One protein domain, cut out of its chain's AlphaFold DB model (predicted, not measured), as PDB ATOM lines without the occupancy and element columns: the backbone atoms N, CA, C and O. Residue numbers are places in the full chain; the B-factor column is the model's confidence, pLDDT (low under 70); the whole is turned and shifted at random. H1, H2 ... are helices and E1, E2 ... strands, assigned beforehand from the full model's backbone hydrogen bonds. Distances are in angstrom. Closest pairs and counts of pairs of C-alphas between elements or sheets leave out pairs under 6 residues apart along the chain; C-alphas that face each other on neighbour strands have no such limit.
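AT A GLANCE: This is residues 12 to 90 of the 186 residues of an uncharacterized protein of Marinisporobacter balticus (UniProt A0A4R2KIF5). Two small antiparallel strand pairs, E1 with E4 and E2 with E3, sit near each other in a loop-rich body, and one long helix, H1, runs off as an arm, so that body and helix make an open V joined by the link of residues 57 to 65. Residues 73 to 90, of which 73 to 88 belong to H1, stand free and stick out from the body. The printed part has 79 residues, with four named strands and then one named helix along the chain, E1 E2 E3 E4 H1; the class is mixed, helices and strands, with 35 residues, under half, in named elements. The whole is loose, with a radius of gyration of the C-alphas of 16.2 A and spans of 42 by 41 by 25 A.

IN THESE COORDINATES: E1 is residues 19 to 21, 6.2 A from first to last C-alpha, and begins with C-alpha 19 at (35.623, -25.110, 20.531). E4, residues 54 to 56, measures 6.9 A. E2, residues 33 to 35, measures 6.6 A, and E3, residues 42 to 44, 7.1 A. H1, residues 66 to 88, is 32.8 A long, from C-alpha 66 at (19.057, -32.425, 23.886) to C-alpha 88 at (11.875, -2.813, 11.873).

HOW THE PARTS SIT: E1 and E4 are antiparallel neighbours, with 157 degrees between their directions. C-alphas 20 and 55 face each other at 5.1 A; N 20 and O 55 are 2.8 A apart, within hydrogen-bond range. E2 and E3 form an antiparallel hairpin, with 149 degrees between their directions. C-alphas 34 and 43 face each other at 5.2 A, and N 43 and O 34 are within hydrogen-bond range at 2.9 A. Between the two sheets, the closest C-alphas of E3 and E4 are those of Ile 44 and Leu 54, 6.5 A apart. The closest C-alphas of E1 and E3, those of Tyr 19 and Ile 42, are 7.6 A apart. E2 and E4 are only just apart, their closest C-alphas 8.4 A from each other. H1 is apart from E1, E2 and E3. In H1 every O i to N i+4 pair is within hydrogen-bond range.

THE WHOLE: The two C-alphas farthest apart are those of Asp 62 and Glu 90, at 46.1 A. Without residues 73 to 90 the body has 61 residues and spans 40 by 24 by 19 A. The printed part has no cut. The link from E1 to E2, 11 residues, is long; those from E2 to E3, E3 to E4 and E4 to H1 are short. The mean pLDDT of the printed part is 83.0; residue 26 and residues 80 to 90 are under 70.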
ATOM      1  N   LEU A  12      24.752 -28.344  28.562       91.38
ATOM      2  CA  LEU A  12      23.583 -28.762  27.785       91.38
ATOM      3  C   LEU A  12      23.929 -29.104  26.325       91.38
ATOM      4  O   LEU A  12      23.277 -29.964  25.742       91.38
ATOM      5  N   PHE A  13      25.017 -28.538  25.789       90.81
ATOM      6  CA  PHE A  13      25.555 -28.832  24.457       90.81
ATOM      7  C   PHE A  13      26.715 -29.846  24.464       90.81
ATOM      8  O   PHE A  13      27.461 -29.923  23.489       90.81
ATOM      9  N   ALA A  14      26.928 -30.599  25.550       93.00
ATOM     10  CA  ALA A  14      28.122 -31.437  25.717       93.00
ATOM     11  C   ALA A  14      28.263 -32.589  24.703       93.00
ATOM     12  O   ALA A  14      29.348 -33.157  24.583       93.00
ATOM     13  N   ASP A  15      27.202 -32.951  23.982       91.94
ATOM     14  CA  ASP A  15      27.230 -33.936  22.899       91.94
ATOM     15  C   ASP A  15      27.587 -33.334  21.528       91.94
ATOM     16  O   ASP A  15      27.809 -34.083  20.572       91.94
ATOM     17  N   ARG A  16      27.716 -32.005  21.438       89.94
ATOM     18  CA  ARG A  16      28.099 -31.265  20.229       89.94
ATOM     19  C   ARG A  16      29.598 -30.974  20.200       89.94
ATOM     20  O   ARG A  16      30.289 -31.023  21.216       89.94
ATOM     21  N   ALA A  17      30.107 -30.650  19.013       89.06
ATOM     22  CA  ALA A  17      31.465 -30.139  18.875       89.06
ATOM     23  C   ALA A  17      31.533 -28.719  19.453       89.06
ATOM     24  O   ALA A  17      30.876 -27.807  18.951       89.06
ATOM     25  N   LEU A  18      32.313 -28.550  20.519       90.12
ATOM     26  CA  LEU A  18      32.556 -27.269  21.169       90.12
ATOM     27  C   LEU A  18      34.029 -26.908  21.017       90.12
ATOM     28  O   LEU A  18      34.903 -27.763  21.164       90.12
ATOM     29  N   TYR A  19      34.284 -25.632  20.756       91.06
ATOM     30  CA  TYR A  19      35.623 -25.110  20.531       91.06
ATOM     31  C   TYR A  19      35.872 -23.896  21.418       91.06
ATOM     32  O   TYR A  19      34.984 -23.064  21.612       91.06
ATOM     33  N   LEU A  20      37.094 -23.784  21.922       89.44
ATOM     34  CA  LEU A  20      37.596 -22.579  22.560       89.44
ATOM     35  C   LEU A  20      38.444 -21.809  21.543       89.44
ATOM     36  O   LEU A  20      39.533 -22.250  21.168       89.44
ATOM     37  N   CYS A  21      37.936 -20.657  21.113       88.12
ATOM     38  CA  CYS A  21      38.644 -19.721  20.245       88.12
ATOM     39  C   CYS A  21      39.399 -18.703  21.105       88.12
ATOM     40  O   CYS A  21      38.801 -18.073  21.979       88.12
ATOM     41  N   VAL A  22      40.694 -18.508  20.854       86.44
ATOM     42  CA  VAL A  22      41.467 -17.460  21.534       86.44
ATOM     43  C   VAL A  22      41.514 -16.224  20.656       86.44
ATOM     44  O   VAL A  22      41.852 -16.298  19.475       86.44
ATOM     45  N   ASN A  23      41.211 -15.080  21.257       81.75
ATOM     46  CA  ASN A  23      41.282 -13.793  20.597       81.75
ATOM     47  C   ASN A  23      42.107 -12.807  21.434       81.75
ATOM     48  O   ASN A  23      42.108 -12.872  22.662       81.75
ATOM     49  N   ASN A  24      42.835 -11.919  20.764       81.25
ATOM     50  CA  ASN A  24      43.581 -10.817  21.368       81.25
ATOM     51  C   ASN A  24      43.055  -9.436  20.939       81.25
ATOM     52  O   ASN A  24      43.649  -8.421  21.308       81.25
ATOM     53  N   SER A  25      41.962  -9.385  20.176       74.56
ATOM     54  CA  SER A  25      41.202  -8.168  19.912       74.56
ATOM     55  C   SER A  25      39.935  -8.109  20.775       74.56
ATOM     56  O   SER A  25      39.576  -9.065  21.463       74.56
ATOM     57  N   SER A  26      39.294  -6.938  20.797       69.94
ATOM     58  CA  SER A  26      38.081  -6.705  21.596       69.94
ATOM     59  C   SER A  26      36.839  -7.372  20.992       69.94
ATOM     60  O   SER A  26      35.836  -7.499  21.682       69.94
ATOM     61  N   PHE A  27      36.911  -7.801  19.727       72.94
ATOM     62  CA  PHE A  27      35.790  -8.322  18.943       72.94
ATOM     63  C   PHE A  27      36.183  -9.562  18.173       72.94
ATOM     64  O   PHE A  27      37.347  -9.734  17.834       72.94
ATOM     65  N   TYR A  28      35.221 -10.422  17.858       74.69
ATOM     66  CA  TYR A  28      35.496 -11.660  17.140       74.69
ATOM     67  C   TYR A  28      36.119 -11.425  15.748       74.69
ATOM     68  O   TYR A  28      35.511 -10.821  14.864       74.69
ATOM     69  N   GLU A  29      37.309 -11.989  15.524       81.69
ATOM     70  CA  GLU A  29      38.013 -11.943  14.239       81.69
ATOM     71  C   GLU A  29      37.410 -12.934  13.236       81.69
ATOM     72  O   GLU A  29      37.720 -14.128  13.229       81.69
ATOM     73  N   ARG A  30      36.552 -12.435  12.344       77.69
ATOM     74  CA  ARG A  30      35.831 -13.264  11.361       77.69
ATOM     75  C   ARG A  30      36.715 -14.105  10.468       77.69
ATOM     76  O   ARG A  30      36.368 -15.240  10.157       77.69
ATOM     77  N   ASP A  31      37.839 -13.532  10.068       85.06
ATOM     78  CA  ASP A  31      38.748 -14.159   9.124       85.06
ATOM     79  C   ASP A  31      39.730 -15.113   9.813       85.06
ATOM     80  O   ASP A  31      40.462 -15.825   9.124       85.06
ATOM     81  N   ALA A  32      39.743 -15.178  11.151       89.56
ATOM     82  CA  ALA A  32      40.620 -16.073  11.903       89.56
ATOM     83  C   ALA A  32      40.208 -17.548  11.778       89.56
ATOM     84  O   ALA A  32      41.067 -18.434  11.841       89.56
ATOM     85  N   TYR A  33      38.920 -17.824  11.543       90.81
ATOM     86  CA  TYR A  33      38.359 -19.174  11.561       90.81
ATOM     87  C   TYR A  33      37.469 -19.457  10.347       90.81
ATOM     88  O   TYR A  33      36.784 -18.583   9.822       90.81
ATOM     89  N   LYS A  34      37.452 -20.714   9.904       90.75
ATOM     90  CA  LYS A  34      36.599 -21.214   8.822       90.75
ATOM     91  C   LYS A  34      35.509 -22.100   9.397       90.75
ATOM     92  O   LYS A  34      35.807 -23.075  10.082       90.75
ATOM     93  N   TYR A  35      34.265 -21.786   9.058       87.62
ATOM     94  CA  TYR A  35      33.097 -22.582   9.414       87.62
ATOM     95  C   TYR A  35      32.676 -23.479   8.248       87.62
ATOM     96  O   TYR A  35      32.473 -23.002   7.128       87.62
ATOM     97  N   ASN A  36      32.525 -24.777   8.503       88.75
ATOM     98  CA  ASN A  36      31.994 -25.725   7.533       88.75
ATOM     99  C   ASN A  36      30.469 -25.816   7.671       88.75
ATOM    100  O   ASN A  36      29.961 -26.482   8.566       88.75
ATOM    101  N   GLU A  37      29.725 -25.211   6.742       84.69
ATOM    102  CA  GLU A  37      28.253 -25.204   6.787       84.69
ATOM    103  C   GLU A  37      27.615 -26.604   6.723       84.69
ATOM    104  O   GLU A  37      26.474 -26.768   7.145       84.69
ATOM    105  N   LYS A  38      28.325 -27.617   6.205       86.56
ATOM    106  CA  LYS A  38      27.798 -28.988   6.111       86.56
ATOM    107  C   LYS A  38      27.961 -29.769   7.407       86.56
ATOM    108  O   LYS A  38      27.105 -30.590   7.715       86.56
ATOM    109  N   THR A  39      29.077 -29.573   8.108       87.56
ATOM    110  CA  THR A  39      29.416 -30.356   9.309       87.56
ATOM    111  C   THR A  39      29.199 -29.583  10.604       87.56
ATOM    112  O   THR A  39      29.098 -30.193  11.661       87.56
ATOM    113  N   GLY A  40      29.109 -28.253  10.539       85.38
ATOM    114  CA  GLY A  40      29.067 -27.377  11.707       85.38
ATOM    115  C   GLY A  40      30.427 -27.185  12.387       85.38
ATOM    116  O   GLY A  40      30.503 -26.545  13.431       85.38
ATOM    117  N   GLU A  41      31.503 -27.737  11.823       89.62
ATOM    118  CA  GLU A  41      32.837 -27.679  12.420       89.62
ATOM    119  C   GLU A  41      33.528 -26.343  12.137       89.62
ATOM    120  O   GLU A  41      33.351 -25.729  11.079       89.62
ATOM    121  N   ILE A  42      34.359 -25.920  13.088       90.50
ATOM    122  CA  ILE A  42      35.205 -24.736  12.982       90.50
ATOM    123  C   ILE A  42      36.652 -25.210  12.841       90.50
ATOM    124  O   ILE A  42      37.073 -26.161  13.491       90.50
ATOM    125  N   SER A  43      37.418 -24.554  11.976       92.81
ATOM    126  CA  SER A  43      38.851 -24.803  11.789       92.81
ATOM    127  C   SER A  43      39.613 -23.487  11.708       92.81
ATOM    128  O   SER A  43      39.031 -22.443  11.408       92.81
ATOM    129  N   ILE A  44      40.917 -23.515  11.970       94.00
ATOM    130  CA  ILE A  44      41.761 -22.325  11.841       94.00
ATOM    131  C   ILE A  44      41.887 -21.894  10.375       94.00
ATOM    132  O   ILE A  44      41.947 -22.719   9.457       94.00
ATOM    133  N   ASN A  45      41.950 -20.587  10.131       93.81
ATOM    134  CA  ASN A  45      42.334 -20.066   8.826       93.81
ATOM    135  C   ASN A  45      43.857 -19.887   8.747       93.81
ATOM    136  O   ASN A  45      44.377 -18.857   9.160       93.81
ATOM    137  N   GLU A  46      44.561 -20.847   8.143       91.94
ATOM    138  CA  GLU A  46      46.028 -20.817   7.942       91.94
ATOM    139  C   GLU A  46      46.552 -19.563   7.212       91.94
ATOM    140  O   GLU A  46      47.721 -19.210   7.320       91.94
ATOM    141  N   GLY A  47      45.702 -18.884   6.432       91.44
ATOM    142  CA  GLY A  47      46.072 -17.648   5.740       91.44
ATOM    143  C   GLY A  47      45.975 -16.388   6.607       91.44
ATOM    144  O   GLY A  47      46.396 -15.316   6.169       91.44
ATOM    145  N   PHE A  48      45.399 -16.492   7.806       91.44
ATOM    146  CA  PHE A  48      45.209 -15.365   8.706       91.44
ATOM    147  C   PHE A  48      46.522 -15.013   9.408       91.44
ATOM    148  O   PHE A  48      47.209 -15.876   9.946       91.44
ATOM    149  N   LYS A  49      46.884 -13.728   9.396       89.06
ATOM    150  CA  LYS A  49      48.158 -13.240   9.956       89.06
ATOM    151  C   LYS A  49      48.081 -12.872  11.443       89.06
ATOM    152  O   LYS A  49      49.103 -12.499  12.014       89.06
ATOM    153  N   GLY A  50      46.889 -12.918  12.039       87.75
ATOM    154  CA  GLY A  50      46.651 -12.631  13.455       87.75
ATOM    155  C   GLY A  50      46.577 -13.890  14.322       87.75
ATOM    156  O   GLY A  50      46.939 -14.983  13.891       87.75
ATOM    157  N   LEU A  51      46.102 -13.734  15.561       89.75
ATOM    158  CA  LEU A  51      45.902 -14.849  16.488       89.75
ATOM    159  C   LEU A  51      44.651 -15.652  16.099       89.75
ATOM    160  O   LEU A  51      43.564 -15.094  16.016       89.75
ATOM    161  N   ASN A  52      44.799 -16.959  15.887       92.44
ATOM    162  CA  ASN A  52      43.706 -17.862  15.511       92.44
ATOM    163  C   ASN A  52      43.798 -19.227  16.214       92.44
ATOM    164  O   ASN A  52      43.524 -20.264  15.611       92.44
ATOM    165  N   LEU A  53      44.224 -19.255  17.481       92.88
ATOM    166  CA  LEU A  53      44.335 -20.515  18.221       92.88
ATOM    167  C   LEU A  53      42.945 -21.099  18.491       92.88
ATOM    168  O   LEU A  53      42.092 -20.446  19.093       92.88
ATOM    169  N   LEU A  54      42.763 -22.354  18.085       93.31
ATOM    170  CA  LEU A  54      41.538 -23.121  18.265       93.31
ATOM    171  C   LEU A  54      41.848 -24.376  19.076       93.31
ATOM    172  O   LEU A  54      42.731 -25.151  18.706       93.31
ATOM    173  N   PHE A  55      41.111 -24.581  20.163       94.38
ATOM    174  CA  PHE A  55      41.201 -25.788  20.976       94.38
ATOM    175  C   PHE A  55      39.865 -26.512  20.977       94.38
ATOM    176  O   PHE A  55      38.815 -25.878  21.093       94.38
ATOM    177  N   ASP A  56      39.908 -27.838  20.927       92.88
ATOM    178  CA  ASP A  56      38.736 -28.637  21.258       92.88
ATOM    179  C   ASP A  56      38.358 -28.378  22.718       92.88
ATOM    180  O   ASP A  56      39.214 -28.372  23.609       92.88
ATOM    181  N   PHE A  57      37.067 -28.192  22.974       91.31
ATOM    182  CA  PHE A  57      36.524 -28.029  24.316       91.31
ATOM    183  C   PHE A  57      35.644 -29.232  24.681       91.31
ATOM    184  O   PHE A  57      34.414 -29.134  24.701       91.31
ATOM    185  N   PRO A  58      36.249 -30.410  24.930       90.44
ATOM    186  CA  PRO A  58      35.495 -31.620  25.204       90.44
ATOM    187  C   PRO A  58      34.806 -31.523  26.566       90.44
ATOM    188  O   PRO A  58      35.445 -31.330  27.602       90.44
ATOM    189  N   LEU A  59      33.492 -31.724  26.568       92.19
ATOM    190  CA  LEU A  59      32.693 -31.861  27.779       92.19
ATOM    191  C   LEU A  59      32.281 -33.320  27.985       92.19
ATOM    192  O   LEU A  59      32.341 -34.150  27.075       92.19
ATOM    193  N   ASN A  60      31.861 -33.647  29.208       93.69
ATOM    194  CA  ASN A  60      31.283 -34.958  29.470       93.69
ATOM    195  C   ASN A  60      29.924 -35.068  28.760       93.69
ATOM    196  O   ASN A  60      28.957 -34.450  29.205       93.69
ATOM    197  N   LYS A  61      29.859 -35.885  27.703       92.94
ATOM    198  CA  LYS A  61      28.654 -36.112  26.889       92.94
ATOM    199  C   LYS A  61      27.456 -36.602  27.701       92.94
ATOM    200  O   LYS A  61      26.330 -36.283  27.342       92.94
ATOM    201  N   ASP A  62      27.681 -37.287  28.823       95.25
ATOM    202  CA  ASP A  62      26.607 -37.754  29.714       95.25
ATOM    203  C   ASP A  62      25.831 -36.600  30.370       95.25
ATOM    204  O   ASP A  62      24.770 -36.809  30.952       95.25
ATOM    205  N   LYS A  63      26.369 -35.376  30.309       93.12
ATOM    206  CA  LYS A  63      25.717 -34.161  30.807       93.12
ATOM    207  C   LYS A  63      24.929 -33.403  29.742       93.12
ATOM    208  O   LYS A  63      24.321 -32.387  30.074       93.12
ATOM    209  N   ALA A  64      24.957 -33.866  28.494       93.56
ATOM    210  CA  ALA A  64      24.169 -33.264  27.434       93.56
ATOM    211  C   ALA A  64      22.674 -33.409  27.733       93.56
ATOM    212  O   ALA A  64      22.225 -34.423  28.269       93.56
ATOM    213  N   ASN A  65      21.899 -32.397  27.358       94.94
ATOM    214  CA  ASN A  65      20.447 -32.443  27.437       94.94
ATOM    215  C   ASN A  65      19.880 -31.886  26.133       94.94
ATOM    216  O   ASN A  65      19.782 -30.675  25.958       94.94
ATOM    217  N   ASN A  66      19.526 -32.791  25.219       92.25
ATOM    218  CA  ASN A  66      19.057 -32.425  23.886       92.25
ATOM    219  C   ASN A  66      17.742 -31.642  23.909       92.25
ATOM    220  O   ASN A  66      17.615 -30.676  23.166       92.25
ATOM    221  N   GLU A  67      16.804 -32.006  24.785       93.69
ATOM    222  CA  GLU A  67      15.520 -31.309  24.898       93.69
ATOM    223  C   GLU A  67      15.725 -29.867  25.376       93.69
ATOM    224  O   GLU A  67      15.298 -28.931  24.704       93.69
ATOM    225  N   ALA A  68      16.493 -29.679  26.454       91.25
ATOM    226  CA  ALA A  68      16.813 -28.344  26.960       91.25
ATOM    227  C   ALA A  68      17.652 -27.523  25.964       91.25
ATOM    228  O   ALA A  68      17.472 -26.316  25.847       91.25
ATOM    229  N   ALA A  69      18.563 -28.161  25.223       90.44
ATOM    230  CA  ALA A  69      19.344 -27.491  24.189       90.44
ATOM    231  C   ALA A  69      18.470 -27.042  23.006       90.44
ATOM    232  O   ALA A  69      18.699 -25.971  22.452       90.44
ATOM    233  N   GLU A  70      17.486 -27.841  22.591       90.50
ATOM    234  CA  GLU A  70      16.538 -27.458  21.541       90.50
ATOM    235  C   GLU A  70      15.597 -26.340  21.987       90.50
ATOM    236  O   GLU A  70      15.338 -25.426  21.206       90.50
ATOM    237  N   GLU A  71      15.097 -26.401  23.220       91.50
ATOM    238  CA  GLU A  71      14.271 -25.349  23.816       91.50
ATOM    239  C   GLU A  71      15.044 -24.029  23.891       91.50
ATOM    240  O   GLU A  71      14.593 -23.037  23.322       91.50
ATOM    241  N   TYR A  72      16.268 -24.053  24.430       88.75
ATOM    242  CA  TYR A  72      17.152 -22.887  24.488       88.75
ATOM    243  C   TYR A  72      17.372 -22.251  23.107       88.75
ATOM    244  O   TYR A  72      17.316 -21.034  22.951       88.75
ATOM    245  N   LEU A  73      17.599 -23.063  22.068       87.12
ATOM    246  CA  LEU A  73      17.809 -22.552  20.709       87.12
ATOM    247  C   LEU A  73      16.538 -21.976  20.083       87.12
ATOM    248  O   LEU A  73      16.639 -21.055  19.274       87.12
ATOM    249  N   LYS A  74      15.359 -22.511  20.423       88.56
ATOM    250  CA  LYS A  74      14.070 -21.967  19.974       88.56
ATOM    251  C   LYS A  74      13.779 -20.637  20.649       88.56
ATOM    252  O   LYS A  74      13.493 -19.681  19.942       88.56
ATOM    253  N   GLU A  75      13.903 -20.568  21.973       87.19
ATOM    254  CA  GLU A  75      13.734 -19.322  22.726       87.19
ATOM    255  C   GLU A  75      14.687 -18.245  22.212       87.19
ATOM    256  O   GLU A  75      14.257 -17.136  21.903       87.19
ATOM    257  N   PHE A  76      15.958 -18.599  22.009       82.12
ATOM    258  CA  PHE A  76      16.944 -17.698  21.424       82.12
ATOM    259  C   PHE A  76      16.556 -17.230  20.012       82.12
ATOM    260  O   PHE A  76      16.708 -16.055  19.680       82.12
ATOM    261  N   ALA A  77      16.057 -18.128  19.158       82.44
ATOM    262  CA  ALA A  77      15.617 -17.763  17.814       82.44
ATOM    263  C   ALA A  77      14.396 -16.829  17.832       82.44
ATOM    264  O   ALA A  77      14.357 -15.900  17.029       82.44
ATOM    265  N   SER A  78      13.444 -17.060  18.738       82.25
ATOM    266  CA  SER A  78      12.246 -16.234  18.905       82.25
ATOM    267  C   SER A  78      12.562 -14.855  19.475       82.25
ATOM    268  O   SER A  78      12.147 -13.868  18.885       82.25
ATOM    269  N   ALA A  79      13.367 -14.769  20.539       77.06
ATOM    270  CA  ALA A  79      13.798 -13.486  21.103       77.06
ATOM    271  C   ALA A  79      14.503 -12.611  20.053       77.06
ATOM    272  O   ALA A  79      14.298 -11.406  19.985       77.06
ATOM    273  N   MET A  80      15.284 -13.230  19.169       69.50
ATOM    274  CA  MET A  80      15.931 -12.509  18.080       69.50
ATOM    275  C   MET A  80      14.951 -12.056  16.985       69.50
ATOM    276  O   MET A  80      15.180 -11.040  16.331       69.50
ATOM    277  N   GLU A  81      13.896 -12.823  16.715       69.00
ATOM    278  CA  GLU A  81      12.857 -12.393  15.777       69.00
ATOM    279  C   GLU A  81      12.101 -11.174  16.323       69.00
ATOM    280  O   GLU A  81      11.808 -10.262  15.551       69.00
ATOM    281  N   ASP A  82      11.891 -11.117  17.640       63.38
ATOM    282  CA  ASP A  82      11.291  -9.971  18.325       63.38
ATOM    283  C   ASP A  82      12.211  -8.731  18.292       63.38
ATOM    284  O   ASP A  82      11.755  -7.661  17.884       63.38
ATOM    285  N   ASP A  83      13.516  -8.868  18.578       56.62
ATOM    286  CA  ASP A  83      14.495  -7.762  18.477       56.62
ATOM    287  C   ASP A  83      14.566  -7.175  17.052       56.62
ATOM    288  O   ASP A  83      14.591  -5.959  16.852       56.62
ATOM    289  N   LEU A  84      14.550  -8.037  16.027       52.84
ATOM    290  CA  LEU A  84      14.542  -7.606  14.625       52.84
ATOM    291  C   LEU A  84      13.218  -6.933  14.226       52.84
ATOM    292  O   LEU A  84      13.204  -6.120  13.299       52.84
ATOM    293  N   GLN A  85      12.105  -7.278  14.880       47.53
ATOM    294  CA  GLN A  85      10.808  -6.650  14.638       47.53
ATOM    295  C   GLN A  85      10.693  -5.283  15.320       47.53
ATOM    296  O   GLN A  85      10.146  -4.366  14.698       47.53
ATOM    297  N   GLU A  86      11.247  -5.104  16.522       40.59
ATOM    298  CA  GLU A  86      11.328  -3.789  17.174       40.59
ATOM    299  C   GLU A  86      12.218  -2.810  16.387       40.59
ATOM    300  O   GLU A  86      11.778  -1.691  16.127       40.59
ATOM    301  N   GLU A  87      13.375  -3.242  15.861       38.91
ATOM    302  CA  GLU A  87      14.191  -2.415  14.947       38.91
ATOM    303  C   GLU A  87      13.489  -2.121  13.604       38.91
ATOM    304  O   GLU A  87      13.731  -1.090  12.973       38.91
ATOM    305  N   SER A  88      12.598  -3.008  13.139       38.69
ATOM    306  CA  SER A  88      11.875  -2.813  11.873       38.69
ATOM    307  C   SER A  88      10.689  -1.846  11.975       38.69
ATOM    308  O   SER A  88      10.331  -1.218  10.975       38.69
ATOM    309  N   ASN A  89      10.100  -1.681  13.164       32.97
ATOM    310  CA  ASN A  89       8.946  -0.802  13.386       32.97
ATOM    311  C   ASN A  89       9.319   0.688  13.536       32.97
ATOM    312  O   ASN A  89       8.423   1.530  13.551       32.97
ATOM    313  N   GLU A  90      10.612   1.033  13.529       36.91
ATOM    314  CA  GLU A  90      11.108   2.409  13.353       36.91
ATOM    315  C   GLU A  90      11.436   2.761  11.886       36.91
ATOM    316  O   GLU A  90      12.107   3.753  11.607       36.91
TER     317      GLU A  90